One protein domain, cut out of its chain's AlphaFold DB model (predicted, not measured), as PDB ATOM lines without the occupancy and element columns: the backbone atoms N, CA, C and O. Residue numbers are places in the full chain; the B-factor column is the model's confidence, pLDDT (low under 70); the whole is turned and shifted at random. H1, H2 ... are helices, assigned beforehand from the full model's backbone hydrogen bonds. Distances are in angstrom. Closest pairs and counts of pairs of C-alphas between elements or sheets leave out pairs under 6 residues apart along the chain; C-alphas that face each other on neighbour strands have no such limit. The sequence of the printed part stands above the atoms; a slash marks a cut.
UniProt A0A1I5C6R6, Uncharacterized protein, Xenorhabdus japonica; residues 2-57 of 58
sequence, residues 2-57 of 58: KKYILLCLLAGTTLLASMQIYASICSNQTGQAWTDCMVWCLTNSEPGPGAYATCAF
ATOM      1  N   LYS A   2      90.410  95.115 118.951       60.88
ATOM      2  CA  LYS A   2      90.061  95.541 117.569       60.88
ATOM      3  C   LYS A   2      88.789  96.407 117.422       60.88
ATOM      4  O   LYS A   2      88.741  97.249 116.536       60.88
ATOM      5  N   LYS A   3      87.784  96.239 118.295       60.56
ATOM      6  CA  LYS A   3      86.516  97.000 118.237       60.56
ATOM      7  C   LYS A   3      86.701  98.509 118.462       60.56
ATOM      8  O   LYS A   3      86.013  99.297 117.831       60.56
ATOM      9  N   TYR A   4      87.653  98.904 119.308       71.50
ATOM     10  CA  TYR A   4      87.913 100.317 119.598       71.50
ATOM     11  C   TYR A   4      88.614 101.028 118.438       71.50
ATOM     12  O   TYR A   4      88.332 102.188 118.182       71.50
ATOM     13  N   ILE A   5      89.457 100.316 117.682       75.94
ATOM     14  CA  ILE A   5      90.138 100.874 116.506       75.94
ATOM     15  C   ILE A   5      89.123 101.239 115.417       75.94
ATOM     16  O   ILE A   5      89.216 102.315 114.840       75.94
ATOM     17  N   LEU A   6      88.124 100.384 115.177       77.62
ATOM     18  CA  LEU A   6      87.048 100.665 114.219       77.62
ATOM     19  C   LEU A   6      86.178 101.854 114.645       77.62
ATOM     20  O   LEU A   6      85.804 102.657 113.798       77.62
ATOM     21  N   LEU A   7      85.896 101.994 115.943       77.56
ATOM     22  CA  LEU A   7      85.151 103.140 116.475       77.56
ATOM     23  C   LEU A   7      85.942 104.445 116.343       77.56
ATOM     24  O   LEU A   7      85.378 105.449 115.920       77.56
ATOM     25  N   CYS A   8      87.244 104.424 116.644       80.75
ATOM     26  CA  CYS A   8      88.114 105.580 116.437       80.75
ATOM     27  C   CYS A   8      88.230 105.943 114.953       80.75
ATOM     28  O   CYS A   8      88.246 107.125 114.623       80.75
ATOM     29  N   LEU A   9      88.272 104.949 114.060       80.88
ATOM     30  CA  LEU A   9      88.249 105.194 112.620       80.88
ATOM     31  C   LEU A   9      86.938 105.854 112.195       80.88
ATOM     32  O   LEU A   9      86.984 106.872 111.515       80.88
ATOM     33  N   LEU A  10      85.790 105.321 112.628       80.69
ATOM     34  CA  LEU A  10      84.485 105.902 112.308       80.69
ATOM     35  C   LEU A  10      84.389 107.344 112.812       80.69
ATOM     36  O   LEU A  10      84.088 108.237 112.027       80.69
ATOM     37  N   ALA A  11      84.710 107.579 114.086       78.38
ATOM     38  CA  ALA A  11      84.672 108.911 114.686       78.38
ATOM     39  C   ALA A  11      85.643 109.890 114.006       78.38
ATOM     40  O   ALA A  11      85.318 111.058 113.815       78.38
ATOM     41  N   GLY A  12      86.825 109.419 113.600       78.25
ATOM     42  CA  GLY A  12      87.776 110.223 112.837       78.25
ATOM     43  C   GLY A  12      87.246 110.574 111.450       78.25
ATOM     44  O   GLY A  12      87.346 111.722 111.028       78.25
ATOM     45  N   THR A  13      86.635 109.615 110.751       80.50
ATOM     46  CA  THR A  13      86.058 109.853 109.421       80.50
ATOM     47  C   THR A  13      84.848 110.778 109.458       80.50
ATOM     48  O   THR A  13      84.731 111.632 108.585       80.50
ATOM     49  N   THR A  14      83.983 110.674 110.471       78.75
ATOM     50  CA  THR A  14      82.834 111.578 110.621       78.75
ATOM     51  C   THR A  14      83.289 112.991 110.960       78.75
ATOM     52  O   THR A  14      82.809 113.950 110.357       78.75
ATOM     53  N   LEU A  15      84.273 113.131 111.855       75.69
ATOM     54  CA  LEU A  15      84.852 114.430 112.184       75.69
ATOM     55  C   LEU A  15      85.517 115.065 110.953       75.69
ATOM     56  O   LEU A  15      85.267 116.228 110.643       75.69
ATOM     57  N   LEU A  16      86.322 114.303 110.208       78.88
ATOM     58  CA  LEU A  16      87.020 114.816 109.030       78.88
ATOM     59  C   LEU A  16      86.046 115.201 107.907       78.88
ATOM     60  O   LEU A  16      86.214 116.252 107.295       78.88
ATOM     61  N   ALA A  17      85.000 114.401 107.683       76.56
ATOM     62  CA  ALA A  17      83.942 114.723 106.728       76.56
ATOM     63  C   ALA A  17      83.213 116.021 107.111       76.56
ATOM     64  O   ALA A  17      83.012 116.880 106.256       76.56
ATOM     65  N   SER A  18      82.901 116.219 108.399       72.69
ATOM     66  CA  SER A  18      82.246 117.446 108.870       72.69
ATOM     67  C   SER A  18      83.077 118.709 108.631       72.69
ATOM     68  O   SER A  18      82.553 119.721 108.168       72.69
ATOM     69  N   MET A  19      84.395 118.640 108.846       71.69
ATOM     70  CA  MET A  19      85.297 119.763 108.576       71.69
ATOM     71  C   MET A  19      85.454 120.049 107.080       71.69
ATOM     72  O   MET A  19      85.556 121.209 106.683       71.69
ATOM     73  N   GLN A  20      85.457 119.011 106.241       72.94
ATOM     74  CA  GLN A  20      85.513 119.184 104.790       72.94
ATOM     75  C   GLN A  20      84.233 119.818 104.240       72.94
ATOM     76  O   GLN A  20      84.320 120.689 103.379       72.94
ATOM     77  N   ILE A  21      83.069 119.438 104.773       73.94
ATOM     78  CA  ILE A  21      81.777 120.034 104.409       73.94
ATOM     79  C   ILE A  21      81.709 121.497 104.874       73.94
ATOM     80  O   ILE A  21      81.257 122.361 104.125       73.94
ATOM     81  N   TYR A  22      82.245 121.816 106.059       68.00
ATOM     82  CA  TYR A  22      82.389 123.211 106.486       68.00
ATOM     83  C   TYR A  22      83.232 124.013 105.505       68.00
ATOM     84  O   TYR A  22      82.832 125.088 105.081       68.00
ATOM     85  N   ALA A  23      84.393 123.497 105.112       70.88
ATOM     86  CA  ALA A  23      85.264 124.204 104.187       70.88
ATOM     87  C   ALA A  23      84.625 124.364 102.796       70.88
ATOM     88  O   ALA A  23      84.749 125.424 102.187       70.88
ATOM     89  N   SER A  24      83.918 123.356 102.283       73.69
ATOM     90  CA  SER A  24      83.314 123.440 100.948       73.69
ATOM     91  C   SER A  24      82.162 124.445 100.880       73.69
ATOM     92  O   SER A  24      82.015 125.118  99.863       73.69
ATOM     93  N   ILE A  25      81.391 124.591 101.958       75.19
ATOM     94  CA  ILE A  25      80.220 125.477 102.006       75.19
ATOM     95  C   ILE A  25      80.582 126.866 102.544       75.19
ATOM     96  O   ILE A  25      80.163 127.888 102.006       75.19
ATOM     97  N   CYS A  26      81.380 126.904 103.607       73.06
ATOM     98  CA  CYS A  26      81.644 128.089 104.417       73.06
ATOM     99  C   CYS A  26      83.017 128.708 104.171       73.06
ATOM    100  O   CYS A  26      83.377 129.653 104.870       73.06
ATOM    101  N   SER A  27      83.799 128.225 103.196       71.69
ATOM    102  CA  SER A  27      85.120 128.805 102.888       71.69
ATOM    103  C   SER A  27      85.064 130.296 102.567       71.69
ATOM    104  O   SER A  27      85.999 131.009 102.905       71.69
ATOM    105  N   ASN A  28      83.974 130.783 101.966       67.69
ATOM    106  CA  ASN A  28      83.774 132.215 101.713       67.69
ATOM    107  C   ASN A  28      83.214 132.992 102.919       67.69
ATOM    108  O   ASN A  28      83.172 134.217 102.877       67.69
ATOM    109  N   GLN A  29      82.798 132.304 103.986       69.56
ATOM    110  CA  GLN A  29      82.231 132.876 105.214       69.56
ATOM    111  C   GLN A  29      83.181 132.666 106.406       69.56
ATOM    112  O   GLN A  29      82.774 132.277 107.504       69.56
ATOM    113  N   THR A  30      84.484 132.885 106.191       63.75
ATOM    114  CA  THR A  30      85.501 132.704 107.236       63.75
ATOM    115  C   THR A  30      85.198 133.570 108.457       63.75
ATOM    116  O   THR A  30      85.082 134.788 108.341       63.75
ATOM    117  N   GLY A  31      85.120 132.946 109.635       65.38
ATOM    118  CA  GLY A  31      84.876 133.632 110.908       65.38
ATOM    119  C   GLY A  31      83.419 133.627 111.373       65.38
ATOM    120  O   GLY A  31      83.148 134.095 112.476       65.38
ATOM    121  N   GLN A  32      82.493 133.069 110.586       69.31
ATOM    122  CA  GLN A  32      81.121 132.829 111.030       69.31
ATOM    123  C   GLN A  32      80.972 131.478 111.733       69.31
ATOM    124  O   GLN A  32      81.622 130.487 111.379       69.31
ATOM    125  N   ALA A  33      80.081 131.432 112.727       75.94
ATOM    126  CA  ALA A  33      79.694 130.182 113.360       75.94
ATOM    127  C   ALA A  33      79.105 129.222 112.314       75.94
ATOM    128  O   ALA A  33      78.474 129.655 111.347       75.94
ATOM    129  N   TRP A  34      79.281 127.911 112.527       71.81
ATOM    130  CA  TRP A  34      78.712 126.866 111.665       71.81
ATOM    131  C   TRP A  34      77.234 127.135 111.348       71.81
ATOM    132  O   TRP A  34      76.825 127.078 110.194       71.81
ATOM    133  N   THR A  35      76.458 127.513 112.363       74.94
ATOM    134  CA  THR A  35      75.031 127.832 112.260       74.94
ATOM    135  C   THR A  35      74.737 129.003 111.323       74.94
ATOM    136  O   THR A  35      73.804 128.914 110.532       74.94
ATOM    137  N   ASP A  36      75.531 130.072 111.369       78.81
ATOM    138  CA  ASP A  36      75.318 131.260 110.533       78.81
ATOM    139  C   ASP A  36      75.646 130.973 109.071       78.81
ATOM    140  O   ASP A  36      74.868 131.306 108.176       78.81
ATOM    141  N   CYS A  37      76.753 130.268 108.828       78.38
ATOM    142  CA  CYS A  37      77.072 129.807 107.486       78.38
ATOM    143  C   CYS A  37      75.990 128.861 106.949       78.38
ATOM    144  O   CYS A  37      75.610 128.943 105.785       78.38
ATOM    145  N   MET A  38      75.464 127.980 107.795       76.69
ATOM    146  CA  MET A  38      74.399 127.058 107.429       76.69
ATOM    147  C   MET A  38      73.112 127.774 107.025       76.69
ATOM    148  O   MET A  38      72.501 127.430 106.012       76.69
ATOM    149  N   VAL A  39      72.727 128.810 107.772       79.75
ATOM    150  CA  VAL A  39      71.599 129.680 107.417       79.75
ATOM    151  C   VAL A  39      71.880 130.405 106.102       79.75
ATOM    152  O   VAL A  39      71.011 130.438 105.230       79.75
ATOM    153  N   TRP A  40      73.094 130.928 105.912       79.50
ATOM    154  CA  TRP A  40      73.498 131.555 104.655       79.50
ATOM    155  C   TRP A  40      73.435 130.572 103.478       79.50
ATOM    156  O   TRP A  40      72.865 130.920 102.448       79.50
ATOM    157  N   CYS A  41      73.928 129.342 103.646       77.19
ATOM    158  CA  CYS A  41      73.871 128.267 102.655       77.19
ATOM    159  C   CYS A  41      72.421 127.985 102.270       77.19
ATOM    160  O   CYS A  41      72.070 128.083 101.101       77.19
ATOM    161  N   LEU A  42      71.542 127.742 103.243       75.50
ATOM    162  CA  LEU A  42      70.125 127.471 102.985       75.50
ATOM    163  C   LEU A  42      69.396 128.649 102.319       75.50
ATOM    164  O   LEU A  42      68.474 128.429 101.542       75.50
ATOM    165  N   THR A  43      69.809 129.884 102.613       77.25
ATOM    166  CA  THR A  43      69.178 131.104 102.082       77.25
ATOM    167  C   THR A  43      69.672 131.465 100.679       77.25
ATOM    168  O   THR A  43      68.909 132.015  99.890       77.25
ATOM    169  N   ASN A  44      70.941 131.184 100.364       74.25
ATOM    170  CA  ASN A  44      71.585 131.577  99.101       74.25
ATOM    171  C   ASN A  44      71.721 130.425  98.102       74.25
ATOM    172  O   ASN A  44      72.102 130.657  96.956       74.25
ATOM    173  N   SER A  45      71.426 129.192  98.511       68.94
ATOM    174  CA  SER A  45      71.364 128.078  97.575       68.94
ATOM    175  C   SER A  45      70.120 128.183  96.702       68.94
ATOM    176  O   SER A  45      69.037 128.518  97.181       68.94
ATOM    177  N   GLU A  46      70.258 127.841  95.424       64.19
ATOM    178  CA  GLU A  46      69.106 127.713  94.536       64.19
ATOM    179  C   GLU A  46      68.118 126.677  95.107       64.19
ATOM    180  O   GLU A  46      68.543 125.619  95.591       64.19
ATOM    181  N   PRO A  47      66.800 126.947  95.082       57.03
ATOM    182  CA  PRO A  47      65.811 126.026  95.619       57.03
ATOM    183  C   PRO A  47      65.844 124.713  94.832       57.03
ATOM    184  O   PRO A  47      65.383 124.626  93.695       57.03
ATOM    185  N   GLY A  48      66.388 123.668  95.450       59.69
ATOM    186  CA  GLY A  48      66.491 122.349  94.843       59.69
ATOM    187  C   GLY A  48      66.936 121.290  95.849       59.69
ATOM    188  O   GLY A  48      67.601 121.609  96.834       59.69
ATOM    189  N   PRO A  49      66.601 120.009  95.625       56.88
ATOM    190  CA  PRO A  49      66.923 118.926  96.558       56.88
ATOM    191  C   PRO A  49      68.431 118.794  96.830       56.88
ATOM    192  O   PRO A  49      68.819 118.369  97.914       56.88
ATOM    193  N   GLY A  50      69.281 119.213  95.883       57.75
ATOM    194  CA  GLY A  50      70.737 119.223  96.041       57.75
ATOM    195  C   GLY A  50      71.237 120.217  97.090       57.75
ATOM    196  O   GLY A  50      72.131 119.871  97.850       57.75
ATOM    197  N   ALA A  51      70.617 121.396  97.194       58.44
ATOM    198  CA  ALA A  51      70.989 122.433  98.155       58.44
ATOM    199  C   ALA A  51      70.743 122.001  99.604       58.44
ATOM    200  O   ALA A  51      71.602 122.152 100.468       58.44
ATOM    201  N   TYR A  52      69.581 121.398  99.865       57.75
ATOM    202  CA  TYR A  52      69.274 120.824 101.173       57.75
ATOM    203  C   TYR A  52      70.160 119.614 101.473       57.75
ATOM    204  O   TYR A  52      70.528 119.411 102.622       57.75
ATOM    205  N   ALA A  53      70.548 118.832 100.462       60.28
ATOM    206  CA  ALA A  53      71.470 117.718 100.653       60.28
ATOM    207  C   ALA A  53      72.895 118.181 100.999       60.28
ATOM    208  O   ALA A  53      73.544 117.545 101.818       60.28
ATOM    209  N   THR A  54      73.383 119.286 100.427       63.53
ATOM    210  CA  THR A  54      74.707 119.829 100.764       63.53
ATOM    211  C   THR A  54      74.701 120.617 102.062       63.53
ATOM    212  O   THR A  54      75.592 120.419 102.876       63.53
ATOM    213  N   CYS A  55      73.707 121.478 102.292       65.50
ATOM    214  CA  CYS A  55      73.650 122.268 103.515       65.50
ATOM    215  C   CYS A  55      73.169 121.402 104.707       65.50
ATOM    216  O   CYS A  55      73.786 121.411 105.760       65.50
ATOM    217  N   ALA A  56      72.077 120.638 104.600       59.16
ATOM    218  CA  ALA A  56      71.409 120.047 105.770       59.16
ATOM    219  C   ALA A  56      71.933 118.670 106.232       59.16
ATOM    220  O   ALA A  56      71.490 118.201 107.279       59.16
ATOM    221  N   PHE A  57      72.836 118.010 105.495       52.28
ATOM    222  CA  PHE A  57      73.377 116.704 105.896       52.28
ATOM    223  C   PHE A  57      74.734 116.821 106.597       52.28
ATOM    224  O   PHE A  57      75.791 116.709 105.973       52.28
TER     225      PHE A  57
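What this domain is: This is residues 2 to 57 of the 58 residues of an uncharacterized protein of Xenorhabdus japonica (UniProt A0A1I5C6R6). One long straight helix, H1, sticks out like a handle from a small head, in which the two short helices H2 and H3 fold back on each other as a helical hairpin beside the last turns of H1. Residues 2 to 17 of H1 stand free; the body without them spans 27 by 17 by 14 A. The printed part has 56 residues with three named helices, H1, H2 and H3 in chain order, and no named strand; its class is all helix. The whole is loose, with a radius of gyration of the C-alphas of 14.0 A, and flat, spanning 44 by 27 by 14 A.

How they stand to each other: Start with H1, residues 2 to 26, and look at its last residues. With residues 22 to 26 alone it touches H2, residues 34 to 44; the closest C-alphas, of Cys 26 and Cys 37, are 5.8 A apart. The two run the same way at a steep tilt of 50 degrees. With residues 21 to 25 alone H1 only just touches H3, residues 49 to 56, with 3 pairs of C-alphas within 8 A, the closest being Ile 25 and Cys 55 at 7.5 A. They run opposite ways at a steep tilt of 69 degrees, only just short of about perpendicular. H2 and H3 form a helical hairpin: they touch, closest at the C-alphas of Cys 41 and Cys 55, 6.1 A apart, and run opposite ways at a shallow tilt of 19 degrees. In H1, H2 and H3 every O i to N i+4 pair is within hydrogen-bond range.

Where its parts are: Find C-alpha 2 at (90.061, 95.541, 117.569); from there H1 runs 36.1 A to C-alpha 26 at (81.644, 128.089, 104.417). H2 covers 15.2 A from Trp 34 to Asn 44. H3 covers 10.3 A from Pro 49 to Ala 56, where C-alpha 56 is at (71.409, 120.047, 105.770).

The domain as a whole: The C-alphas farthest apart, of Lys 2 and Glu 46, are 44.8 A apart. Without residues 2 to 17 the body spans 27 by 17 by 14 A. The printed part has no cut; the link from H1 to H2 is short and that from H2 to H3 tight. The mean pLDDT of the printed part is 71.0, and residues 2 to 3, 22, 28 to 32 and 45 to 57 are under 70.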